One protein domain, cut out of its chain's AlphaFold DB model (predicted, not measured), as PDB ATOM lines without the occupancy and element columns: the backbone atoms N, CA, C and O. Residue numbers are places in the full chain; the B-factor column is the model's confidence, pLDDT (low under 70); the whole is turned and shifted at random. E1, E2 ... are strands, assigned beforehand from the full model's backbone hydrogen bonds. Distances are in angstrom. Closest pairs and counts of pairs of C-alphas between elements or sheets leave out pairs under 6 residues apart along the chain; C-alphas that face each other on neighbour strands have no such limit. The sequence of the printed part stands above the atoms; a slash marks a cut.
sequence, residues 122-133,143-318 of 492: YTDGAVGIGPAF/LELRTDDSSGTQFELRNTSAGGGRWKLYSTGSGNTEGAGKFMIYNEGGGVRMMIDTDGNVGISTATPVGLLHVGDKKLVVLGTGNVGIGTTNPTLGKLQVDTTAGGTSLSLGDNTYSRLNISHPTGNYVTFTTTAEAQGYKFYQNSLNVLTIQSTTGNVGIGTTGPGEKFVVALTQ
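What this domain is: This is residues 122 to 133 and 143 to 318 of the 492 residues of an uncharacterized protein of bacterium (UniProt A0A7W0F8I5). A long, narrow, twisted ribbon, one sheet of sixteen short strands, E3 to E18, laid side by side in chain order and running across its length, with a small separate pair, E1 and E2, at the E3 end. The printed part has 188 residues with eighteen named strands, E1 to E18 in order, and no named helix. The class is all strand, though the strands hold 80 of the 188 residues, under half. The large sheet is mixed and the small one parallel. The whole is extended, a rod with spans of 86 by 37 by 26 A and a radius of gyration of the C-alphas of 26.3 A.

Where its parts are: E1 is residues 126 to 129, from C-alpha 126 at (327.021, 229.058, 301.712), and E2 143 to 145. E3 is 153 to 158 and E4 166 to 171, each 16.0 A long. Then come E5, 183 to 187; E6, 191 to 196; E7, 202 to 204; E8, 213 to 215; E9, 220 to 222; E10, 228 to 230; E11, 240 to 244; E12, 248 to 253, 14.5 A; E13, 260 to 264; E14, 270 to 274; E15, 282 to 286; E16, 289 to 294, 14.6 A; E17, 301 to 303; and E18, 312 to 314, ending at C-alpha 314 (271.004, 250.171, 247.101).

How they stand to each other: E1 and E2 are parallel at 13 degrees, with N 129 and O 144 3.1 A apart. The closest C-alphas of E2 and E3, those of Leu 145 and Thr 153, are 6.8 A apart. E3 and E18 are the edge strands of the large sheet. Three meanders, each strand the antiparallel neighbour of the one before, follow: E3 to E7, E8 to E10 and E11 to E17. In the hairpin E3 and E4, N 155 and O 169 are 2.8 A apart, within hydrogen-bond range; in the hairpin E13 and E14, at 178 degrees, N 271 and O 263 are 2.9 A apart. Parallel neighbours are E7 and E8, with N 204 to O 214 at 2.8 A; E10 and E11, with N 230 to O 241 at 2.8 A; and E17 and E18, with N 303 to O 313 at 2.8 A. E3 and E18 are apart. From edge to edge the strands' lines turn by 83 degrees.

The domain as a whole: The C-alphas of Thr 123 and Gln 318, the two farthest apart, are 89.7 A from each other. Residues 134 to 142 are not printed; C-alphas 133 and 143 are 15.1 A apart across this cut. Of the links printed whole, E4 to E5 is long, with 11 residues. Mean pLDDT of the printed part is 82.3, with 34 residues under 70, among them 122 to 133 and 275 to 280.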
ATOM      1  N   TYR A 122     333.341 227.075 301.292       46.41
ATOM      2  CA  TYR A 122     332.239 227.034 302.274       46.41
ATOM      3  C   TYR A 122     332.408 228.113 303.353       46.41
ATOM      4  O   TYR A 122     333.408 228.093 304.072       46.41
ATOM      5  N   THR A 123     331.424 229.007 303.495       44.28
ATOM      6  CA  THR A 123     331.398 230.066 304.524       44.28
ATOM      7  C   THR A 123     329.962 230.262 305.017       44.28
ATOM      8  O   THR A 123     329.072 230.475 304.202       44.28
ATOM      9  N   ASP A 124     329.717 230.176 306.329       43.16
ATOM     10  CA  ASP A 124     328.420 230.466 306.976       43.16
ATOM     11  C   ASP A 124     327.181 229.818 306.320       43.16
ATOM     12  O   ASP A 124     326.114 230.415 306.197       43.16
ATOM     13  N   GLY A 125     327.317 228.556 305.901       43.72
ATOM     14  CA  GLY A 125     326.245 227.795 305.254       43.72
ATOM     15  C   GLY A 125     326.222 227.913 303.732       43.72
ATOM     16  O   GLY A 125     325.598 227.068 303.093       43.72
ATOM     17  N   ALA A 126     326.932 228.884 303.151       41.00
ATOM     18  CA  ALA A 126     327.021 229.058 301.712       41.00
ATOM     19  C   ALA A 126     328.144 228.214 301.091       41.00
ATOM     20  O   ALA A 126     329.259 228.196 301.611       41.00
ATOM     21  N   VAL A 127     327.867 227.531 299.976       54.31
ATOM     22  CA  VAL A 127     328.875 226.850 299.137       54.31
ATOM     23  C   VAL A 127     329.065 227.687 297.873       54.31
ATOM     24  O   VAL A 127     328.066 228.022 297.260       54.31
ATOM     25  N   GLY A 128     330.278 228.023 297.435       55.31
ATOM     26  CA  GLY A 128     330.470 228.690 296.136       55.31
ATOM     27  C   GLY A 128     331.501 228.002 295.249       55.31
ATOM     28  O   GLY A 128     332.428 227.378 295.757       55.31
ATOM     29  N   ILE A 129     331.299 228.059 293.930       59.22
ATOM     30  CA  ILE A 129     332.078 227.347 292.896       59.22
ATOM     31  C   ILE A 129     332.293 228.311 291.714       59.22
ATOM     32  O   ILE A 129     331.333 228.614 291.004       59.22
ATOM     33  N   GLY A 130     333.513 228.833 291.508       51.81
ATOM     34  CA  GLY A 130     333.803 229.802 290.430       51.81
ATOM     35  C   GLY A 130     334.881 230.855 290.750       51.81
ATOM     36  O   GLY A 130     335.094 231.143 291.926       51.81
ATOM     37  N   PRO A 131     335.586 231.421 289.742       43.75
ATOM     38  CA  PRO A 131     336.841 232.151 289.886       43.75
ATOM     39  C   PRO A 131     336.714 233.507 290.589       43.75
ATOM     40  O   PRO A 131     335.652 234.122 290.689       43.75
ATOM     41  N   ALA A 132     337.865 233.920 291.111       45.53
ATOM     42  CA  ALA A 132     338.048 234.695 292.324       45.53
ATOM     43  C   ALA A 132     337.517 236.142 292.346       45.53
ATOM     44  O   ALA A 132     337.652 236.903 291.393       45.53
ATOM     45  N   PHE A 133     337.140 236.532 293.570       48.75
ATOM     46  CA  PHE A 133     337.195 237.887 294.129       48.75
ATOM     47  C   PHE A 133     336.103 238.863 293.660       48.75
ATOM     48  O   PHE A 133     336.273 239.640 292.726       48.75
ATOM     49  N   LEU A 143     324.244 229.856 297.819       72.75
ATOM     50  CA  LEU A 143     325.068 229.259 296.767       72.75
ATOM     51  C   LEU A 143     325.323 230.294 295.676       72.75
ATOM     52  O   LEU A 143     324.369 230.822 295.109       72.75
ATOM     53  N   GLU A 144     326.596 230.547 295.374       73.12
ATOM     54  CA  GLU A 144     327.020 231.397 294.258       73.12
ATOM     55  C   GLU A 144     327.858 230.584 293.265       73.12
ATOM     56  O   GLU A 144     328.848 229.940 293.623       73.12
ATOM     57  N   LEU A 145     327.441 230.615 291.998       76.88
ATOM     58  CA  LEU A 145     328.195 230.084 290.869       76.88
ATOM     59  C   LEU A 145     328.642 231.276 290.025       76.88
ATOM     60  O   LEU A 145     327.799 232.080 289.623       76.88
ATOM     61  N   ARG A 146     329.942 231.390 289.748       74.56
ATOM     62  CA  ARG A 146     330.512 232.507 288.977       74.56
ATOM     63  C   ARG A 146     331.507 231.996 287.942       74.56
ATOM     64  O   ARG A 146     332.089 230.929 288.101       74.56
ATOM     65  N   THR A 147     331.712 232.764 286.880       75.69
ATOM     66  CA  THR A 147     332.815 232.609 285.926       75.69
ATOM     67  C   THR A 147     333.117 233.948 285.269       75.69
ATOM     68  O   THR A 147     332.231 234.798 285.163       75.69
ATOM     69  N   ASP A 148     334.359 234.146 284.851       77.38
ATOM     70  CA  ASP A 148     334.787 235.221 283.956       77.38
ATOM     71  C   ASP A 148     334.927 234.739 282.499       77.38
ATOM     72  O   ASP A 148     335.179 235.541 281.599       77.38
ATOM     73  N   ASP A 149     334.718 233.441 282.250       81.81
ATOM     74  CA  ASP A 149     334.742 232.878 280.906       81.81
ATOM     75  C   ASP A 149     333.607 233.434 280.035       81.81
ATOM     76  O   ASP A 149     332.449 233.554 280.448       81.81
ATOM     77  N   SER A 150     333.938 233.715 278.774       84.00
ATOM     78  CA  SER A 150     332.985 234.264 277.808       84.00
ATOM     79  C   SER A 150     331.801 233.331 277.516       84.00
ATOM     80  O   SER A 150     330.769 233.810 277.059       84.00
ATOM     81  N   SER A 151     331.891 232.035 277.817       82.44
ATOM     82  CA  SER A 151     330.778 231.089 277.670       82.44
ATOM     83  C   SER A 151     329.699 231.262 278.745       82.44
ATOM     84  O   SER A 151     328.611 230.722 278.598       82.44
ATOM     85  N   GLY A 152     329.957 231.999 279.828       85.81
ATOM     86  CA  GLY A 152     328.991 232.194 280.909       85.81
ATOM     87  C   GLY A 152     328.918 231.046 281.922       85.81
ATOM     88  O   GLY A 152     329.591 230.021 281.812       85.81
ATOM     89  N   THR A 153     328.104 231.239 282.961       87.81
ATOM     90  CA  THR A 153     328.002 230.342 284.124       87.81
ATOM     91  C   THR A 153     326.825 229.386 283.977       87.81
ATOM     92  O   THR A 153     325.693 229.832 283.796       87.81
ATOM     93  N   GLN A 154     327.050 228.078 284.124       87.12
ATOM     94  CA  GLN A 154     326.010 227.051 283.977       87.12
ATOM     95  C   GLN A 154     325.919 226.113 285.190       87.12
ATOM     96  O   GLN A 154     326.932 225.682 285.735       87.12
ATOM     97  N   PHE A 155     324.694 225.730 285.550       90.00
ATOM     98  CA  PHE A 155     324.389 224.596 286.421       90.00
ATOM     99  C   PHE A 155     323.782 223.475 285.571       90.00
ATOM    100  O   PHE A 155     322.691 223.636 285.017       90.00
ATOM    101  N   GLU A 156     324.501 222.358 285.432       90.25
ATOM    102  CA  GLU A 156     324.118 221.240 284.563       90.25
ATOM    103  C   GLU A 156     323.518 220.073 285.357       90.25
ATOM    104  O   GLU A 156     324.105 219.562 286.309       90.25
ATOM    105  N   LEU A 157     322.363 219.597 284.892       90.75
ATOM    106  CA  LEU A 157     321.728 218.355 285.304       90.75
ATOM    107  C   LEU A 157     321.783 217.363 284.140       90.75
ATOM    108  O   LEU A 157     321.161 217.572 283.093       90.75
ATOM    109  N   ARG A 158     322.513 216.263 284.325       92.19
ATOM    110  CA  ARG A 158     322.737 215.247 283.292       92.19
ATOM    111  C   ARG A 158     322.249 213.879 283.747       92.19
ATOM    112  O   ARG A 158     322.739 213.339 284.732       92.19
ATOM    113  N   ASN A 159     321.347 213.286 282.966       87.81
ATOM    114  CA  ASN A 159     320.989 211.875 283.083       87.81
ATOM    115  C   ASN A 159     321.488 211.113 281.846       87.81
ATOM    116  O   ASN A 159     321.131 211.455 280.721       87.81
ATOM    117  N   THR A 160     322.327 210.096 282.052       92.00
ATOM    118  CA  THR A 160     322.960 209.305 280.984       92.00
ATOM    119  C   THR A 160     322.245 207.994 280.668       92.00
ATOM    120  O   THR A 160     322.735 207.233 279.837       92.00
ATOM    121  N   SER A 161     321.117 207.694 281.318       93.19
ATOM    122  CA  SER A 161     320.297 206.536 280.953       93.19
ATOM    123  C   SER A 161     319.660 206.716 279.567       93.19
ATOM    124  O   SER A 161     319.588 207.825 279.035       93.19
ATOM    125  N   ALA A 162     319.166 205.630 278.966       91.56
ATOM    126  CA  ALA A 162     318.428 205.709 277.706       91.56
ATOM    127  C   ALA A 162     317.211 206.648 277.849       91.56
ATOM    128  O   ALA A 162     316.424 206.506 278.784       91.56
ATOM    129  N   GLY A 163     317.083 207.628 276.945       87.12
ATOM    130  CA  GLY A 163     316.060 208.683 277.015       87.12
ATOM    131  C   GLY A 163     316.359 209.818 278.010       87.12
ATOM    132  O   GLY A 163     315.563 210.749 278.122       87.12
ATOM    133  N   GLY A 164     317.491 209.765 278.719       88.69
ATOM    134  CA  GLY A 164     317.967 210.825 279.602       88.69
ATOM    135  C   GLY A 164     318.396 212.082 278.838       88.69
ATOM    136  O   GLY A 164     318.826 212.023 277.686       88.69
ATOM    137  N   GLY A 165     318.252 213.243 279.481       90.25
ATOM    138  CA  GLY A 165     318.573 214.547 278.903       90.25
ATOM    139  C   GLY A 165     319.704 215.264 279.635       90.25
ATOM    140  O   GLY A 165     320.060 214.923 280.766       90.25
ATOM    141  N   ARG A 166     320.234 216.301 278.980       92.69
ATOM    142  CA  ARG A 166     321.160 217.275 279.566       92.69
ATOM    143  C   ARG A 166     320.483 218.633 279.615       92.69
ATOM    144  O   ARG A 166     320.178 219.198 278.564       92.69
ATOM    145  N   TRP A 167     320.226 219.108 280.826       94.69
ATOM    146  CA  TRP A 167     319.532 220.359 281.103       94.69
ATOM    147  C   TRP A 167     320.452 221.320 281.829       94.69
ATOM    148  O   TRP A 167     321.212 220.909 282.700       94.69
ATOM    149  N   LYS A 168     320.370 222.599 281.475       92.25
ATOM    150  CA  LYS A 168     321.220 223.643 282.041       92.25
ATOM    151  C   LYS A 168     320.369 224.819 282.492       92.25
ATOM    152  O   LYS A 168     319.527 225.278 281.720       92.25
ATOM    153  N   LEU A 169     320.609 225.300 283.711       93.88
ATOM    154  CA  LEU A 169     320.286 226.672 284.101       93.88
ATOM    155  C   LEU A 169     321.526 227.503 283.799       93.88
ATOM    156  O   LEU A 169     322.617 227.163 284.251       93.88
ATOM    157  N   TYR A 170     321.372 228.536 282.986       88.75
ATOM    158  CA  TYR A 170     322.496 229.139 282.288       88.75
ATOM    159  C   TYR A 170     322.419 230.660 282.353       88.75
ATOM    160  O   TYR A 170     321.417 231.235 281.940       88.75
ATOM    161  N   SER A 171     323.465 231.300 282.863       92.75
ATOM    162  CA  SER A 171     323.699 232.739 282.752       92.75
ATOM    163  C   SER A 171     324.747 232.968 281.667       92.75
ATOM    164  O   SER A 171     325.892 232.541 281.827       92.75
ATOM    165  N   THR A 172     324.365 233.560 280.537       93.19
ATOM    166  CA  THR A 172     325.235 233.631 279.354       93.19
ATOM    167  C   THR A 172     326.309 234.705 279.462       93.19
ATOM    168  O   THR A 172     326.070 235.815 279.942       93.19
ATOM    169  N   GLY A 173     327.492 234.388 278.942       89.88
ATOM    170  CA  GLY A 173     328.576 235.339 278.730       89.88
ATOM    171  C   GLY A 173     328.570 235.903 277.306       89.88
ATOM    172  O   GLY A 173     327.694 235.619 276.487       89.88
ATOM    173  N   SER A 174     329.563 236.736 276.994       91.12
ATOM    174  CA  SER A 174     329.690 237.414 275.696       91.12
ATOM    175  C   SER A 174     330.007 236.496 274.509       91.12
ATOM    176  O   SER A 174     329.826 236.902 273.365       91.12
ATOM    177  N   GLY A 175     330.460 235.270 274.767       87.94
ATOM    178  CA  GLY A 175     330.780 234.244 273.776       87.94
ATOM    179  C   GLY A 175     329.590 233.374 273.359       87.94
ATOM    180  O   GLY A 175     329.726 232.562 272.445       87.94
ATOM    181  N   ASN A 176     328.420 233.522 273.989       89.25
ATOM    182  CA  ASN A 176     327.227 232.758 273.628       89.25
ATOM    183  C   ASN A 176     326.575 233.253 272.339       89.25
ATOM    184  O   ASN A 176     326.330 234.446 272.159       89.25
ATOM    185  N   THR A 177     326.163 232.310 271.493       88.81
ATOM    186  CA  THR A 177     325.418 232.581 270.254       88.81
ATOM    187  C   THR A 177     324.062 233.238 270.490       88.81
ATOM    188  O   THR A 177     323.579 233.995 269.656       88.81
ATOM    189  N   GLU A 178     323.444 232.966 271.635       89.62
ATOM    190  CA  GLU A 178     322.175 233.544 272.046       89.62
ATOM    191  C   GLU A 178     322.333 235.004 272.486       89.62
ATOM    192  O   GLU A 178     321.345 235.727 272.477       89.62
ATOM    193  N   GLY A 179     323.541 235.463 272.827       91.25
ATOM    194  CA  GLY A 179     323.832 236.809 273.328       91.25
ATOM    195  C   GLY A 179     324.179 236.842 274.819       91.25
ATOM    196  O   GLY A 179     323.867 235.912 275.563       91.25
ATOM    197  N   ALA A 180     324.827 237.926 275.246       92.38
ATOM    198  CA  ALA A 180     325.356 238.101 276.601       92.38
ATOM    199  C   ALA A 180     324.277 238.454 277.637       92.38
ATOM    200  O   ALA A 180     323.311 239.141 277.308       92.38
ATOM    201  N   GLY A 181     324.484 238.051 278.895       92.00
ATOM    202  CA  GLY A 181     323.692 238.514 280.041       92.00
ATOM    203  C   GLY A 181     322.278 237.938 280.129       92.00
ATOM    204  O   GLY A 181     321.421 238.512 280.795       92.00
ATOM    205  N   LYS A 182     322.011 236.824 279.448       95.19
ATOM    206  CA  LYS A 182     320.704 236.164 279.402       95.19
ATOM    207  C   LYS A 182     320.633 235.071 280.458       95.19
ATOM    208  O   LYS A 182     321.582 234.310 280.627       95.19
ATOM    209  N   PHE A 183     319.478 234.931 281.101       95.69
ATOM    210  CA  PHE A 183     319.178 233.769 281.938       95.69
ATOM    211  C   PHE A 183     318.375 232.751 281.131       95.69
ATOM    212  O   PHE A 183     317.352 233.106 280.552       95.69
ATOM    213  N   MET A 184     318.801 231.489 281.068       95.31
ATOM    214  CA  MET A 184     318.186 230.484 280.196       95.31
ATOM    215  C   MET A 184     318.026 229.121 280.866       95.31
ATOM    216  O   MET A 184     318.879 228.669 281.626       95.31
ATOM    217  N   ILE A 185     316.953 228.427 280.491       96.12
ATOM    218  CA  ILE A 185     316.798 226.983 280.639       96.12
ATOM    219  C   ILE A 185     317.061 226.362 279.270       96.12
ATOM    220  O   ILE A 185     316.309 226.577 278.313       96.12
ATOM    221  N   TYR A 186     318.131 225.581 279.182       94.00
ATOM    222  CA  TYR A 186     318.643 225.036 277.931       94.00
ATOM    223  C   TYR A 186     318.683 223.507 277.965       94.00
ATOM    224  O   TYR A 186     318.971 222.908 279.001       94.00
ATOM    225  N   ASN A 187     318.411 222.872 276.825       93.75
ATOM    226  CA  ASN A 187     318.559 221.430 276.645       93.75
ATOM    227  C   ASN A 187     319.519 221.148 275.481       93.75
ATOM    228  O   ASN A 187     319.271 221.586 274.361       93.75
ATOM    229  N   GLU A 188     320.571 220.363 275.719       84.44
ATOM    230  CA  GLU A 188     321.665 220.144 274.755       84.44
ATOM    231  C   GLU A 188     321.303 219.290 273.519       84.44
ATOM    232  O   GLU A 188     322.142 219.068 272.656       84.44
ATOM    233  N   GLY A 189     320.049 218.849 273.380       79.88
ATOM    234  CA  GLY A 189     319.486 218.336 272.117       79.88
ATOM    235  C   GLY A 189     318.252 219.105 271.629       79.88
ATOM    236  O   GLY A 189     317.641 218.735 270.631       79.88
ATOM    237  N   GLY A 190     317.845 220.143 272.362       82.31
ATOM    238  CA  GLY A 190     316.578 220.849 272.189       82.31
ATOM    239  C   GLY A 190     316.673 222.369 272.078       82.31
ATOM    240  O   GLY A 190     315.646 223.002 271.840       82.31
ATOM    241  N   GLY A 191     317.864 222.941 272.271       90.56
ATOM    242  CA  GLY A 191     318.107 224.379 272.275       90.56
ATOM    243  C   GLY A 191     317.539 225.088 273.505       90.56
ATOM    244  O   GLY A 191     317.293 224.482 274.557       90.56
ATOM    245  N   VAL A 192     317.311 226.394 273.358       93.31
ATOM    246  CA  VAL A 192     316.641 227.228 274.364       93.31
ATOM    247  C   VAL A 192     315.220 226.715 274.580       93.31
ATOM    248  O   VAL A 192     314.451 226.577 273.632       93.31
ATOM    249  N   ARG A 193     314.848 226.439 275.832       95.12
ATOM    250  CA  ARG A 193     313.470 226.081 276.207       95.12
ATOM    251  C   ARG A 193     312.738 227.259 276.818       95.12
ATOM    252  O   ARG A 193     311.593 227.507 276.452       95.12
ATOM    253  N   MET A 194     313.432 228.006 277.666       96.25
ATOM    254  CA  MET A 194     313.000 229.295 278.184       96.25
ATOM    255  C   MET A 194     314.222 230.203 278.321       96.25
ATOM    256  O   MET A 194     315.302 229.715 278.645       96.25
ATOM    257  N   MET A 195     314.064 231.499 278.101       95.88
ATOM    258  CA  MET A 195     315.066 232.499 278.436       95.88
ATOM    259  C   MET A 195     314.433 233.800 278.911       95.88
ATOM    260  O   MET A 195     313.290 234.087 278.571       95.88
ATOM    261  N   ILE A 196     315.210 234.584 279.645       97.50
ATOM    262  CA  ILE A 196     314.954 235.976 279.990       97.50
ATOM    263  C   ILE A 196     316.120 236.779 279.412       97.50
ATOM    264  O   ILE A 196     317.282 236.442 279.669       97.50
ATOM    265  N   ASP A 197     315.827 237.768 278.567       96.00
ATOM    266  CA  ASP A 197     316.854 238.657 278.022       96.00
ATOM    267  C   ASP A 197     317.227 239.785 278.998       96.00
ATOM    268  O   ASP A 197     316.686 239.891 280.099       96.00
ATOM    269  N   THR A 198     318.178 240.625 278.593       95.19
ATOM    270  CA  THR A 198     318.675 241.745 279.402       95.19
ATOM    271  C   THR A 198     317.630 242.832 279.651       95.19
ATOM    272  O   THR A 198     317.770 243.589 280.607       95.19
ATOM    273  N   ASP A 199     316.583 242.893 278.827       95.31
ATOM    274  CA  ASP A 199     315.472 243.836 278.966       95.31
ATOM    275  C   ASP A 199     314.309 243.231 279.785       95.31
ATOM    276  O   ASP A 199     313.297 243.891 280.024       95.31
ATOM    277  N   GLY A 200     314.447 241.978 280.239       95.69
ATOM    278  CA  GLY A 200     313.444 241.249 281.016       95.69
ATOM    279  C   GLY A 200     312.394 240.513 280.176       95.69
ATOM    280  O   GLY A 200     311.431 239.984 280.732       95.69
ATOM    281  N   ASN A 201     312.552 240.447 278.853       97.19
ATOM    282  CA  ASN A 201     311.621 239.744 277.980       97.19
ATOM    283  C   ASN A 201     311.798 238.230 278.078       97.19
ATOM    284  O   ASN A 201     312.916 237.712 278.052       97.19
ATOM    285  N   VAL A 202     310.684 237.501 278.093       97.69
ATOM    286  CA  VAL A 202     310.673 236.042 278.202       97.69
ATOM    287  C   VAL A 202     310.528 235.393 276.827       97.69
ATOM    288  O   VAL A 202     309.502 235.525 276.159       97.69
ATOM    289  N   GLY A 203     311.527 234.619 276.413       96.69
ATOM    290  CA  GLY A 203     311.443 233.726 275.256       96.69
ATOM    291  C   GLY A 203     311.119 232.297 275.688       96.69
ATOM    292  O   GLY A 203     311.782 231.764 276.565       96.69
ATOM    293  N   ILE A 204     310.144 231.632 275.066       96.44
ATOM    294  CA  ILE A 204     309.887 230.190 275.222       96.44
ATOM    295  C   ILE A 204     310.135 229.521 273.875       96.44
ATOM    296  O   ILE A 204     309.441 229.797 272.898       96.44
ATOM    297  N   SER A 205     311.116 228.620 273.817       94.50
ATOM    298  CA  SER A 205     311.609 228.017 272.565       94.50
ATOM    299  C   SER A 205     312.096 229.035 271.519       94.50
ATOM    300  O   SER A 205     312.000 228.791 270.321       94.50
ATOM    301  N   THR A 206     312.603 230.186 271.964       92.75
ATOM    302  CA  THR A 206     313.229 231.215 271.122       92.75
ATOM    303  C   THR A 206     314.332 231.918 271.907       92.75
ATOM    304  O   THR A 206     314.163 232.167 273.100       92.75
ATOM    305  N   ALA A 207     315.450 232.224 271.242       91.69
ATOM    306  CA  ALA A 207     316.585 232.950 271.820       91.69
ATOM    307  C   ALA A 207     316.485 234.483 271.633       91.69
ATOM    308  O   ALA A 207     317.300 235.249 272.153       91.69
ATOM    309  N   THR A 208     315.502 234.933 270.850       92.19
ATOM    310  CA  THR A 208     315.315 236.336 270.455       92.19
ATOM    311  C   THR A 208     313.844 236.723 270.651       92.19
ATOM    312  O   THR A 208     313.073 236.785 269.681       92.19
ATOM    313  N   PRO A 209     313.387 236.893 271.906       95.31
ATOM    314  CA  PRO A 209     312.057 237.429 272.157       95.31
ATOM    315  C   PRO A 209     311.924 238.826 271.528       95.31
ATOM    316  O   PRO A 209     312.866 239.606 271.528       95.31
ATOM    317  N   VAL A 210     310.762 239.118 270.936       94.12
ATOM    318  CA  VAL A 210     310.485 240.408 270.262       94.12
ATOM    319  C   VAL A 210     309.601 241.333 271.114       94.12
ATOM    320  O   VAL A 210     309.162 242.385 270.661       94.12
ATOM    321  N   GLY A 211     309.296 240.910 272.339       94.69
ATOM    322  CA  GLY A 211     308.429 241.575 273.301       94.69
ATOM    323  C   GLY A 211     308.434 240.816 274.627       94.69
ATOM    324  O   GLY A 211     309.068 239.766 274.714       94.69
ATOM    325  N   LEU A 212     307.688 241.316 275.618       96.88
ATOM    326  CA  LEU A 212     307.628 240.800 276.994       96.88
ATOM    327  C   LEU A 212     307.482 239.276 277.092       96.88
ATOM    328  O   LEU A 212     308.066 238.659 277.977       96.88
ATOM    329  N   LEU A 213     306.713 238.667 276.186       97.56
ATOM    330  CA  LEU A 213     306.624 237.216 276.042       97.56
ATOM    331  C   LEU A 213     306.656 236.841 274.561       97.56
ATOM    332  O   LEU A 213     305.866 237.356 273.777       97.56
ATOM    333  N   HIS A 214     307.510 235.899 274.175       97.06
ATOM    334  CA  HIS A 214     307.534 235.317 272.834       97.06
ATOM    335  C   HIS A 214     307.626 233.794 272.941       97.06
ATOM    336  O   HIS A 214     308.650 233.244 273.333       97.06
ATOM    337  N   VAL A 215     306.557 233.102 272.561       96.00
ATOM    338  CA  VAL A 215     306.508 231.646 272.413       96.00
ATOM    339  C   VAL A 215     306.761 231.312 270.943       96.00
ATOM    340  O   VAL A 215     306.031 231.817 270.091       96.00
ATOM    341  N   GLY A 216     307.793 230.500 270.677       86.50
ATOM    342  CA  GLY A 216     308.478 230.305 269.386       86.50
ATOM    343  C   GLY A 216     307.628 230.221 268.109       86.50
ATOM    344  O   GLY A 216     306.422 229.996 268.152       86.50
ATOM    345  N   ASP A 217     308.272 230.401 266.949       77.56
ATOM    346  CA  ASP A 217     307.677 230.415 265.597       77.56
ATOM    347  C   ASP A 217     306.327 231.140 265.500       77.56
ATOM    348  O   ASP A 217     305.388 230.682 264.848       77.56
ATOM    349  N   LYS A 218     306.241 232.314 266.140       80.62
ATOM    350  CA  LYS A 218     305.071 233.202 266.105       80.62
ATOM    351  C   LYS A 218     303.820 232.640 266.788       80.62
ATOM    352  O   LYS A 218     302.744 233.187 266.583       80.62
ATOM    353  N   LYS A 219     303.908 231.582 267.601       90.38
ATOM    354  CA  LYS A 219     302.726 230.970 268.241       90.38
ATOM    355  C   LYS A 219     301.972 231.950 269.137       90.38
ATOM    356  O   LYS A 219     300.757 232.059 269.014       90.38
ATOM    357  N   LEU A 220     302.692 232.649 270.013       94.56
ATOM    358  CA  LEU A 220     302.153 233.705 270.868       94.56
ATOM    359  C   LEU A 220     303.232 234.758 271.107       94.56
ATOM    360  O   LEU A 220     304.345 234.420 271.502       94.56
ATOM    361  N   VAL A 221     302.892 236.026 270.930       95.62
ATOM    362  CA  VAL A 221     303.751 237.163 271.260       95.62
ATOM    363  C   VAL A 221     302.954 238.178 272.062       95.62
ATOM    364  O   VAL A 221     301.820 238.476 271.714       95.62
ATOM    365  N   VAL A 222     303.550 238.726 273.114       96.62
ATOM    366  CA  VAL A 222     303.048 239.883 273.859       96.62
ATOM    367  C   VAL A 222     304.117 240.962 273.783       96.62
ATOM    368  O   VAL A 222     305.219 240.781 274.293       96.62
ATOM    369  N   LEU A 223     303.812 242.072 273.117       95.06
ATOM    370  CA  LEU A 223     304.721 243.209 272.986       95.06
ATOM    371  C   LEU A 223     304.698 244.089 274.242       95.06
ATOM    372  O   LEU A 223     303.707 244.123 274.969       95.06
ATOM    373  N   GLY A 224     305.750 244.890 274.441       92.19
ATOM    374  CA  GLY A 224     305.796 245.908 275.504       92.19
ATOM    375  C   GLY A 224     304.685 246.962 275.407       92.19
ATOM    376  O   GLY A 224     304.310 247.570 276.402       92.19
ATOM    377  N   THR A 225     304.084 247.128 274.225       90.44
ATOM    378  CA  THR A 225     302.903 247.980 273.996       90.44
ATOM    379  C   THR A 225     301.585 247.358 274.490       90.44
ATOM    380  O   THR A 225     300.521 247.979 274.378       90.44
ATOM    381  N   GLY A 226     301.626 246.121 274.994       90.94
ATOM    382  CA  GLY A 226     300.464 245.334 275.408       90.94
ATOM    383  C   GLY A 226     299.720 244.646 274.258       90.94
ATOM    384  O   GLY A 226     298.665 244.062 274.491       90.94
ATOM    385  N   ASN A 227     300.226 244.719 273.023       91.81
ATOM    386  CA  ASN A 227     299.619 244.023 271.887       91.81
ATOM    387  C   ASN A 227     299.976 242.532 271.909       91.81
ATOM    388  O   ASN A 227     301.130 242.167 272.139       91.81
ATOM    389  N   VAL A 228     298.995 241.684 271.613       94.12
ATOM    390  CA  VAL A 228     299.092 240.225 271.613       94.12
ATOM    391  C   VAL A 228     298.956 239.697 270.186       94.12
ATOM    392  O   VAL A 228     297.986 239.993 269.494       94.12
ATOM    393  N   GLY A 229     299.922 238.903 269.741       92.81
ATOM    394  CA  GLY A 229     299.932 238.230 268.447       92.81
ATOM    395  C   GLY A 229     299.832 236.717 268.609       92.81
ATOM    396  O   GLY A 229     300.530 236.147 269.438       92.81
ATOM    397  N   ILE A 230     298.999 236.060 267.808       92.06
ATOM    398  CA  ILE A 230     298.950 234.601 267.641       92.06
ATOM    399  C   ILE A 230     299.175 234.324 266.157       92.06
ATOM    400  O   ILE A 230     298.497 234.905 265.319       92.06
ATOM    401  N   GLY A 231     300.154 233.496 265.807       90.19
ATOM    402  CA  GLY A 231     300.591 233.289 264.418       90.19
ATOM    403  C   GLY A 231     301.409 234.447 263.815       90.19
ATOM    404  O   GLY A 231     301.882 234.338 262.686       90.19
ATOM    405  N   THR A 232     301.633 235.537 264.560       89.19
ATOM    406  CA  THR A 232     302.428 236.705 264.139       89.19
ATOM    407  C   THR A 232     303.374 237.183 265.243       89.19
ATOM    408  O   THR A 232     303.043 237.132 266.426       89.19
ATOM    409  N   THR A 233     304.554 237.673 264.854       91.44
ATOM    410  CA  THR A 233     305.515 238.337 265.751       91.44
ATOM    411  C   THR A 233     305.355 239.852 265.806       91.44
ATOM    412  O   THR A 233     305.993 240.491 266.633       91.44
ATOM    413  N   ASN A 234     304.518 240.435 264.945       89.81
ATOM    414  CA  ASN A 234     304.350 241.882 264.846       89.81
ATOM    415  C   ASN A 234     302.858 242.270 264.823       89.81
ATOM    416  O   ASN A 234     302.341 242.640 263.767       89.81
ATOM    417  N   PRO A 235     302.138 242.137 265.956       89.69
ATOM    418  CA  PRO A 235     300.729 242.509 266.058       89.69
ATOM    419  C   PRO A 235     300.534 244.039 266.017       89.69
ATOM    420  O   PRO A 235     300.458 244.704 267.053       89.69
ATOM    421  N   THR A 236     300.476 244.617 264.814       86.31
ATOM    422  CA  THR A 236     300.310 246.070 264.592       86.31
ATOM    423  C   THR A 236     298.880 246.477 264.258       86.31
ATOM    424  O   THR A 236     298.539 247.652 264.387       86.31
ATOM    425  N   LEU A 237     298.033 245.528 263.849       78.94
ATOM    426  CA  LEU A 237     296.662 245.801 263.402       78.94
ATOM    427  C   LEU A 237     295.648 245.862 264.547       78.94
ATOM    428  O   LEU A 237     294.496 246.230 264.316       78.94
ATOM    429  N   GLY A 238     296.043 245.464 265.756       81.38
ATOM    430  CA  GLY A 238     295.192 245.542 266.930       81.38
ATOM    431  C   GLY A 238     295.822 245.029 268.221       81.38
ATOM    432  O   GLY A 238     296.954 244.545 268.227       81.38
ATOM    433  N   LYS A 239     295.074 245.147 269.323       88.88
ATOM    434  CA  LYS A 239     295.458 244.684 270.660       88.88
ATOM    435  C   LYS A 239     295.542 243.170 270.726       88.88
ATOM    436  O   LYS A 239     296.432 242.662 271.393       88.88
ATOM    437  N   LEU A 240     294.667 242.461 270.018       90.75
ATOM    438  CA  LEU A 240     294.832 241.040 269.724       90.75
ATOM    439  C   LEU A 240     294.806 240.848 268.213       90.75
ATOM    440  O   LEU A 240     293.828 241.230 267.580       90.75
ATOM    441  N   GLN A 241     295.836 240.221 267.655       89.56
ATOM    442  CA  GLN A 241     295.904 239.831 266.252       89.56
ATOM    443  C   GLN A 241     296.150 238.326 266.153       89.56
ATOM    444  O   GLN A 241     297.150 237.822 266.654       89.56
ATOM    445  N   VAL A 242     295.254 237.614 265.476       89.94
ATOM    446  CA  VAL A 242     295.410 236.203 265.121       89.94
ATOM    447  C   VAL A 242     295.633 236.121 263.619       89.94
ATOM    448  O   VAL A 242     294.750 236.465 262.830       89.94
ATOM    449  N   ASP A 243     296.823 235.687 263.229       86.50
ATOM    450  CA  ASP A 243     297.237 235.526 261.843       86.50
ATOM    451  C   ASP A 243     297.283 234.044 261.475       86.50
ATOM    452  O   ASP A 243     297.737 233.202 262.253       86.50
ATOM    453  N   THR A 244     296.804 233.722 260.279       77.69
ATOM    454  CA  THR A 244     297.000 232.386 259.714       77.69
ATOM    455  C   THR A 244     298.245 232.428 258.850       77.69
ATOM    456  O   THR A 244     298.520 233.421 258.187       77.69
ATOM    457  N   THR A 245     299.022 231.349 258.850       64.69
ATOM    458  CA  THR A 245     300.385 231.251 258.291       64.69
ATOM    459  C   THR A 245     300.525 231.632 256.800       64.69
ATOM    460  O   THR A 245     301.633 231.638 256.275       64.69
ATOM    461  N   ALA A 246     299.428 231.977 256.114       56.81
ATOM    462  CA  ALA A 246     299.336 232.378 254.711       56.81
ATOM    463  C   ALA A 246     298.949 233.866 254.508       56.81
ATOM    464  O   ALA A 246     298.205 234.194 253.586       56.81
ATOM    465  N   GLY A 247     299.460 234.773 255.348       56.38
ATOM    466  CA  GLY A 247     299.501 236.212 255.041       56.38
ATOM    467  C   GLY A 247     298.163 236.952 255.115       56.38
ATOM    468  O   GLY A 247     298.005 237.988 254.472       56.38
ATOM    469  N   GLY A 248     297.205 236.448 255.895       62.38
ATOM    470  CA  GLY A 248     295.947 237.140 256.145       62.38
ATOM    471  C   GLY A 248     295.506 236.981 257.591       62.38
ATOM    472  O   GLY A 248     295.276 235.869 258.075       62.38
ATOM    473  N   THR A 249     295.327 238.125 258.255       64.81
ATOM    474  CA  THR A 249     294.758 238.198 259.605       64.81
ATOM    475  C   THR A 249     293.397 237.517 259.604       64.81
ATOM    476  O   THR A 249     292.555 237.861 258.784       64.81
ATOM    477  N   SER A 250     293.166 236.560 260.499       75.06
ATOM    478  CA  SER A 250     291.851 235.931 260.672       75.06
ATOM    479  C   SER A 250     290.982 236.671 261.672       75.06
ATOM    480  O   SER A 250     289.765 236.718 261.513       75.06
ATOM    481  N   LEU A 251     291.609 237.281 262.677       85.88
ATOM    482  CA  LEU A 251     290.921 238.023 263.721       85.88
ATOM    483  C   LEU A 251     291.804 239.168 264.222       85.88
ATOM    484  O   LEU A 251     292.937 238.930 264.631       85.88
ATOM    485  N   SER A 252     291.286 240.395 264.235       84.69
ATOM    486  CA  SER A 252     291.885 241.512 264.977       84.69
ATOM    487  C   SER A 252     290.847 242.170 265.884       84.69
ATOM    488  O   SER A 252     289.734 242.462 265.432       84.69
ATOM    489  N   LEU A 253     291.212 242.382 267.153       86.06
ATOM    490  CA  LEU A 253     290.401 243.061 268.167       86.06
ATOM    491  C   LEU A 253     291.071 244.359 268.616       86.06
ATOM    492  O   LEU A 253     292.144 244.310 269.218       86.06
ATOM    493  N   GLY A 254     290.379 245.477 268.380       73.69
ATOM    494  CA  GLY A 254     290.728 246.836 268.795       73.69
ATOM    495  C   GLY A 254     292.023 247.327 268.167       73.69
ATOM    496  O   GLY A 254     293.066 246.760 268.432       73.69
ATOM    497  N   ASP A 255     292.012 248.394 267.381       67.44
ATOM    498  CA  ASP A 255     293.257 249.084 267.034       67.44
ATOM    499  C   ASP A 255     293.502 250.275 267.974       67.44
ATOM    500  O   ASP A 255     292.676 250.594 268.829       67.44
ATOM    501  N   ASN A 256     294.669 250.912 267.860       54.22
ATOM    502  CA  ASN A 256     295.059 252.027 268.733       54.22
ATOM    503  C   ASN A 256     294.185 253.289 268.565       54.22
ATOM    504  O   ASN A 256     294.371 254.260 269.294       54.22
ATOM    505  N   THR A 257     293.262 253.301 267.607       62.62
ATOM    506  CA  THR A 257     292.406 254.437 267.254       62.62
ATOM    507  C   THR A 257     290.913 254.080 267.325       62.62
ATOM    508  O   THR A 257     290.083 254.950 267.579       62.62
ATOM    509  N   TYR A 258     290.553 252.807 267.155       66.94
ATOM    510  CA  TYR A 258     289.194 252.335 266.935       66.94
ATOM    511  C   TYR A 258     288.930 250.994 267.634       66.94
ATOM    512  O   TYR A 258     289.693 250.033 267.511       66.94
ATOM    513  N   SER A 259     287.763 250.859 268.269       64.94
ATOM    514  CA  SER A 259     287.244 249.546 268.668       64.94
ATOM    515  C   SER A 259     286.780 248.802 267.418       64.94
ATOM    516  O   SER A 259     285.731 249.118 266.849       64.94
ATOM    517  N   ARG A 260     287.591 247.842 266.966       74.44
ATOM    518  CA  ARG A 260     287.295 247.008 265.799       74.44
ATOM    519  C   ARG A 260     287.203 245.541 266.175       74.44
ATOM    520  O   ARG A 260     288.043 245.045 266.914       74.44
ATOM    521  N   LEU A 261     286.221 244.847 265.620       82.25
ATOM    522  CA  LEU A 261     286.294 243.408 265.393       82.25
ATOM    523  C   LEU A 261     286.431 243.224 263.886       82.25
ATOM    524  O   LEU A 261     285.491 243.504 263.141       82.25
ATOM    525  N   ASN A 262     287.610 242.796 263.450       79.31
ATOM    526  CA  ASN A 262     287.870 242.434 262.065       79.31
ATOM    527  C   ASN A 262     288.010 240.923 261.979       79.31
ATOM    528  O   ASN A 262     288.902 240.361 262.610       79.31
ATOM    529  N   ILE A 263     287.150 240.289 261.187       83.31
ATOM    530  CA  ILE A 263     287.283 238.882 260.814       83.31
ATOM    531  C   ILE A 263     287.558 238.864 259.321       83.31
ATOM    532  O   ILE A 263     286.676 239.211 258.533       83.31
ATOM    533  N   SER A 264     288.780 238.511 258.939       77.25
ATOM    534  CA  SER A 264     289.241 238.602 257.555       77.25
ATOM    535  C   SER A 264     289.795 237.285 257.032       77.25
ATOM    536  O   SER A 264     290.291 236.450 257.777       77.25
ATOM    537  N   HIS A 265     289.684 237.085 255.724       72.94
ATOM    538  CA  HIS A 265     290.349 236.004 255.011       72.94
ATOM    539  C   HIS A 265     291.413 236.607 254.076       72.94
ATOM    540  O   HIS A 265     291.169 237.687 253.526       72.94
ATOM    541  N   PRO A 266     292.555 235.930 253.831       65.31
ATOM    542  CA  PRO A 266     293.612 236.422 252.936       65.31
ATOM    543  C   PRO A 266     293.127 236.848 251.539       65.31
ATOM    544  O   PRO A 266     293.746 237.679 250.888       65.31
ATOM    545  N   THR A 267     291.996 236.313 251.077       66.94
ATOM    546  CA  THR A 267     291.401 236.613 249.763       66.94
ATOM    547  C   THR A 267     290.552 237.895 249.731       66.94
ATOM    548  O   THR A 267     289.766 238.075 248.809       66.94
ATOM    549  N   GLY A 268     290.652 238.776 250.734       65.50
ATOM    550  CA  GLY A 268     290.002 240.098 250.726       65.50
ATOM    551  C   GLY A 268     288.516 240.111 251.107       65.50
ATOM    552  O   GLY A 268     287.868 241.153 251.012       65.50
ATOM    553  N   ASN A 269     287.969 238.982 251.562       71.31
ATOM    554  CA  ASN A 269     286.632 238.913 252.155       71.31
ATOM    555  C   ASN A 269     286.748 239.136 253.658       71.31
ATOM    556  O   ASN A 269     287.515 238.432 254.322       71.31
ATOM    557  N   TYR A 270     286.000 240.093 254.199       73.81
ATOM    558  CA  TYR A 270     286.027 240.352 255.632       73.81
ATOM    559  C   TYR A 270     284.781 241.071 256.138       73.81
ATOM    560  O   TYR A 270     284.091 241.781 255.404       73.81
ATOM    561  N   VAL A 271     284.508 240.876 257.426       80.69
ATOM    562  CA  VAL A 271     283.473 241.597 258.166       80.69
ATOM    563  C   VAL A 271     284.159 242.488 259.186       80.69
ATOM    564  O   VAL A 271     285.004 242.029 259.959       80.69
ATOM    565  N   THR A 272     283.778 243.761 259.186       74.56
ATOM    566  CA  THR A 272     284.291 244.756 260.122       74.56
ATOM    567  C   THR A 272     283.146 245.358 260.920       74.56
ATOM    568  O   THR A 272     282.209 245.938 260.367       74.56
ATOM    569  N   PHE A 273     283.281 245.298 262.241       80.69
ATOM    570  CA  PHE A 273     282.466 246.052 263.187       80.69
ATOM    571  C   PHE A 273     283.344 247.175 263.745       80.69
ATOM    572  O   PHE A 273     284.291 246.888 264.470       80.69
ATOM    573  N   THR A 274     283.095 248.433 263.363       72.12
ATOM    574  CA  THR A 274     283.827 249.616 263.866       72.12
ATOM    575  C   THR A 274     282.851 250.564 264.551       72.12
ATOM    576  O   THR A 274     281.752 250.758 264.032       72.12
ATOM    577  N   THR A 275     283.233 251.159 265.689       61.53
ATOM    578  CA  THR A 275     282.304 251.990 266.477       61.53
ATOM    579  C   THR A 275     282.673 253.461 266.680       61.53
ATOM    580  O   THR A 275     281.816 254.176 267.187       61.53
ATOM    581  N   THR A 276     283.832 253.988 266.266       50.44
ATOM    582  CA  THR A 276     284.124 255.425 266.499       50.44
ATOM    583  C   THR A 276     285.011 256.109 265.456       50.44
ATOM    584  O   THR A 276     285.695 255.457 264.680       50.44
ATOM    585  N   ALA A 277     284.938 257.448 265.467       49.94
ATOM    586  CA  ALA A 277     285.669 258.461 264.697       49.94
ATOM    587  C   ALA A 277     285.432 258.472 263.166       49.94
ATOM    588  O   ALA A 277     286.220 257.999 262.353       49.94
ATOM    589  N   GLU A 278     284.301 259.106 262.835       47.00
ATOM    590  CA  GLU A 278     283.996 259.909 261.635       47.00
ATOM    591  C   GLU A 278     283.178 259.318 260.481       47.00
ATOM    592  O   GLU A 278     282.475 260.097 259.849       47.00
ATOM    593  N   ALA A 279     283.124 258.005 260.220       53.59
ATOM    594  CA  ALA A 279     282.243 257.518 259.131       53.59
ATOM    595  C   ALA A 279     282.014 255.996 259.061       53.59
ATOM    596  O   ALA A 279     281.707 255.465 257.991       53.59
ATOM    597  N   GLN A 280     282.235 255.242 260.138       65.06
ATOM    598  CA  GLN A 280     282.315 253.782 260.031       65.06
ATOM    599  C   GLN A 280     281.290 253.124 260.951       65.06
ATOM    600  O   GLN A 280     281.325 253.315 262.164       65.06
ATOM    601  N   GLY A 281     280.358 252.378 260.364       76.00
ATOM    602  CA  GLY A 281     279.519 251.434 261.095       76.00
ATOM    603  C   GLY A 281     279.797 250.003 260.649       76.00
ATOM    604  O   GLY A 281     280.956 249.636 260.450       76.00
ATOM    605  N   TYR A 282     278.764 249.180 260.511       87.38
ATOM    606  CA  TYR A 282     278.919 247.761 260.193       87.38
ATOM    607  C   TYR A 282     279.141 247.572 258.701       87.38
ATOM    608  O   TYR A 282     278.298 247.975 257.900       87.38
ATOM    609  N   LYS A 283     280.273 246.978 258.322       85.69
ATOM    610  CA  LYS A 283     280.629 246.798 256.917       85.69
ATOM    611  C   LYS A 283     280.953 245.352 256.595       85.69
ATOM    612  O   LYS A 283     281.653 244.670 257.341       85.69
ATOM    613  N   PHE A 284     280.476 244.935 255.432       87.88
ATOM    614  CA  PHE A 284     280.774 243.647 254.833       87.88
ATOM    615  C   PHE A 284     281.512 243.904 253.530       87.88
ATOM    616  O   PHE A 284     281.077 244.727 252.715       87.88
ATOM    617  N   TYR A 285     282.631 243.212 253.362       84.31
ATOM    618  CA  TYR A 285     283.473 243.314 252.187       84.31
ATOM    619  C   TYR A 285     283.553 241.980 251.463       84.31
ATOM    620  O   TYR A 285     283.713 240.926 252.085       84.31
ATOM    621  N   GLN A 286     283.496 242.054 250.139       83.56
ATOM    622  CA  GLN A 286     283.788 240.946 249.246       83.56
ATOM    623  C   GLN A 286     284.870 241.393 248.264       83.56
ATOM    624  O   GLN A 286     284.676 242.383 247.565       83.56
ATOM    625  N   ASN A 287     286.004 240.689 248.209       82.06
ATOM    626  CA  ASN A 287     287.161 241.055 247.381       82.06
ATOM    627  C   ASN A 287     287.535 242.546 247.521       82.06
ATOM    628  O   ASN A 287     287.695 243.254 246.529       82.06
ATOM    629  N   SER A 288     287.590 243.042 248.762       78.50
ATOM    630  CA  SER A 288     287.861 244.449 249.101       78.50
ATOM    631  C   SER A 288     286.817 245.479 248.634       78.50
ATOM    632  O   SER A 288     287.006 246.673 248.856       78.50
ATOM    633  N   LEU A 289     285.688 245.055 248.059       81.25
ATOM    634  CA  LEU A 289     284.561 245.928 247.724       81.25
ATOM    635  C   LEU A 289     283.545 245.953 248.863       81.25
ATOM    636  O   LEU A 289     283.182 244.906 249.401       81.25
ATOM    637  N   ASN A 290     283.063 247.143 249.224       84.12
ATOM    638  CA  ASN A 290     281.985 247.272 250.197       84.12
ATOM    639  C   ASN A 290     280.664 246.799 249.578       84.12
ATOM    640  O   ASN A 290     280.153 247.422 248.651       84.12
ATOM    641  N   VAL A 291     280.112 245.711 250.109       88.88
ATOM    642  CA  VAL A 291     278.833 245.155 249.645       88.88
ATOM    643  C   VAL A 291     277.670 245.571 250.534       88.88
ATOM    644  O   VAL A 291     276.584 245.821 250.022       88.88
ATOM    645  N   LEU A 292     277.894 245.710 251.842       91.00
ATOM    646  CA  LEU A 292     276.901 246.207 252.793       91.00
ATOM    647  C   LEU A 292     277.571 247.189 253.753       91.00
ATOM    648  O   LEU A 292     278.662 246.931 254.267       91.00
ATOM    649  N   THR A 293     276.895 248.298 254.010       89.50
ATOM    650  CA  THR A 293     277.228 249.293 255.024       89.50
ATOM    651  C   THR A 293     275.997 249.543 255.878       89.50
ATOM    652  O   THR A 293     274.909 249.742 255.360       89.50
ATOM    653  N   ILE A 294     276.168 249.603 257.188       91.25
ATOM    654  CA  ILE A 294     275.202 250.188 258.113       91.25
ATOM    655  C   ILE A 294     275.931 251.341 258.783       91.25
ATOM    656  O   ILE A 294     276.914 251.110 259.479       91.25
ATOM    657  N   GLN A 295     275.506 252.576 258.552       88.00
ATOM    658  CA  GLN A 295     276.134 253.745 259.160       88.00
ATOM    659  C   GLN A 295     275.828 253.789 260.659       88.00
ATOM    660  O   GLN A 295     274.672 253.739 261.068       88.00
ATOM    661  N   SER A 296     276.863 253.914 261.487       83.19
ATOM    662  CA  SER A 296     276.723 253.960 262.948       83.19
ATOM    663  C   SER A 296     276.046 255.238 263.451       83.19
ATOM    664  O   SER A 296     275.385 255.206 264.482       83.19
ATOM    665  N   THR A 297     276.171 256.351 262.722       85.06
ATOM    666  CA  THR A 297     275.622 257.660 263.113       85.06
ATOM    667  C   THR A 297     274.144 257.825 262.765       85.06
ATOM    668  O   THR A 297     273.398 258.434 263.525       85.06
ATOM    669  N   THR A 298     273.703 257.288 261.627       87.94
ATOM    670  CA  THR A 298     272.340 257.480 261.096       87.94
ATOM    671  C   THR A 298     271.492 256.209 261.139       87.94
ATOM    672  O   THR A 298     270.265 256.276 261.018       87.94
ATOM    673  N   GLY A 299     272.127 255.043 261.294       88.69
ATOM    674  CA  GLY A 299     271.502 253.733 261.119       88.69
ATOM    675  C   GLY A 299     271.161 253.408 259.661       88.69
ATOM    676  O   GLY A 299     270.483 252.415 259.416       88.69
ATOM    677  N   ASN A 300     271.584 254.236 258.701       91.94
ATOM    678  CA  ASN A 300     271.258 254.051 257.294       91.94
ATOM    679  C   ASN A 300     271.974 252.821 256.732       91.94
ATOM    680  O   ASN A 300     273.177 252.643 256.940       91.94
ATOM    681  N   VAL A 301     271.239 251.992 255.996       93.19
ATOM    682  CA  VAL A 301     271.735 250.755 255.399       93.19
ATOM    683  C   VAL A 301     271.985 250.978 253.907       93.19
ATOM    684  O   VAL A 301     271.076 251.315 253.159       93.19
ATOM    685  N   GLY A 302     273.227 250.801 253.475       90.44
ATOM    686  CA  GLY A 302     273.672 250.888 252.090       90.44
ATOM    687  C   GLY A 302     274.082 249.520 251.553       90.44
ATOM    688  O   GLY A 302     274.922 248.868 252.162       90.44
ATOM    689  N   ILE A 303     273.551 249.088 250.411       89.38
ATOM    690  CA  ILE A 303     274.079 247.948 249.644       89.38
ATOM    691  C   ILE A 303     274.811 248.505 248.420       89.38
ATOM    692  O   ILE A 303     274.220 249.250 247.644       89.38
ATOM    693  N   GLY A 304     276.099 248.194 248.265       86.44
ATOM    694  CA  GLY A 304     276.936 248.742 247.184       86.44
ATOM    695  C   GLY A 304     277.327 250.221 247.334       86.44
ATOM    696  O   GLY A 304     277.940 250.789 246.438       86.44
ATOM    697  N   THR A 305     277.007 250.859 248.464       85.38
ATOM    698  CA  THR A 305     277.423 252.235 248.785       85.38
ATOM    699  C   THR A 305     277.882 252.353 250.227       85.38
ATOM    700  O   THR A 305     277.309 251.755 251.139       85.38
ATOM    701  N   THR A 306     278.894 253.189 250.446       85.50
ATOM    702  CA  THR A 306     279.382 253.557 251.779       85.50
ATOM    703  C   THR A 306     278.664 254.773 252.369       85.50
ATOM    704  O   THR A 306     278.830 255.061 253.554       85.50
ATOM    705  N   GLY A 307     277.886 255.498 251.562       85.81
ATOM    706  CA  GLY A 307     277.243 256.760 251.928       85.81
ATOM    707  C   GLY A 307     275.741 256.774 251.649       85.81
ATOM    708  O   GLY A 307     275.313 257.608 250.856       85.81
ATOM    709  N   PRO A 308     274.929 255.865 252.227       89.62
ATOM    710  CA  PRO A 308     273.479 255.917 252.053       89.62
ATOM    711  C   PRO A 308     272.903 257.243 252.588       89.62
ATOM    712  O   PRO A 308     272.929 257.498 253.793       89.62
ATOM    713  N   GLY A 309     272.378 258.081 251.685       86.00
ATOM    714  CA  GLY A 309     271.693 259.337 252.028       86.00
ATOM    715  C   GLY A 309     270.315 259.133 252.669       86.00
ATOM    716  O   GLY A 309     269.841 260.006 253.385       86.00
ATOM    717  N   GLU A 310     269.724 257.952 252.484       89.62
ATOM    718  CA  GLU A 310     268.420 257.550 253.021       89.62
ATOM    719  C   GLU A 310     268.541 256.316 253.923       89.62
ATOM    720  O   GLU A 310     269.577 255.647 253.952       89.62
ATOM    721  N   LYS A 311     267.463 255.970 254.641       91.88
ATOM    722  CA  LYS A 311     267.447 254.830 255.581       91.88
ATOM    723  C   LYS A 311     267.848 253.500 254.947       91.88
ATOM    724  O   LYS A 311     268.500 252.695 255.608       91.88
ATOM    725  N   PHE A 312     267.480 253.283 253.687       90.38
ATOM    726  CA  PHE A 312     267.902 252.130 252.904       90.38
ATOM    727  C   PHE A 312     268.224 252.573 251.479       90.38
ATOM    728  O   PHE A 312     267.350 253.073 250.775       90.38
ATOM    729  N   VAL A 313     269.476 252.403 251.060       86.38
ATOM    730  CA  VAL A 313     269.941 252.723 249.708       86.38
ATOM    731  C   VAL A 313     270.604 251.491 249.122       86.38
ATOM    732  O   VAL A 313     271.466 250.881 249.749       86.38
ATOM    733  N   VAL A 314     270.257 251.151 247.887       85.75
ATOM    734  CA  VAL A 314     271.004 250.171 247.101       85.75
ATOM    735  C   VAL A 314     271.583 250.906 245.904       85.75
ATOM    736  O   VAL A 314     270.842 251.414 245.070       85.75
ATOM    737  N   ALA A 315     272.905 251.010 245.853       78.00
ATOM    738  CA  ALA A 315     273.641 251.705 244.806       78.00
ATOM    739  C   ALA A 315     274.458 250.677 244.022       78.00
ATOM    740  O   ALA A 315     275.665 250.533 244.197       78.00
ATOM    741  N   LEU A 316     273.764 249.901 243.199       67.25
ATOM    742  CA  LEU A 316     274.360 248.903 242.321       67.25
ATOM    743  C   LEU A 316     273.924 249.197 240.886       67.25
ATOM    744  O   LEU A 316     272.845 249.730 240.660       67.25
ATOM    745  N   THR A 317     274.728 248.783 239.910       61.75
ATOM    746  CA  THR A 317     274.350 248.763 238.483       61.75
ATOM    747  C   THR A 317     273.405 247.603 238.138       61.75
ATOM    748  O   THR A 317     273.189 247.298 236.971       61.75
ATOM    749  N   GLN A 318     272.895 246.906 239.157       62.69
ATOM    750  CA  GLN A 318     272.115 245.676 239.073       62.69
ATOM    751  C   GLN A 318     270.793 245.859 239.826       62.69
ATOM    752  O   GLN A 318     270.720 246.615 240.795       62.69
TER     753      GLN A 318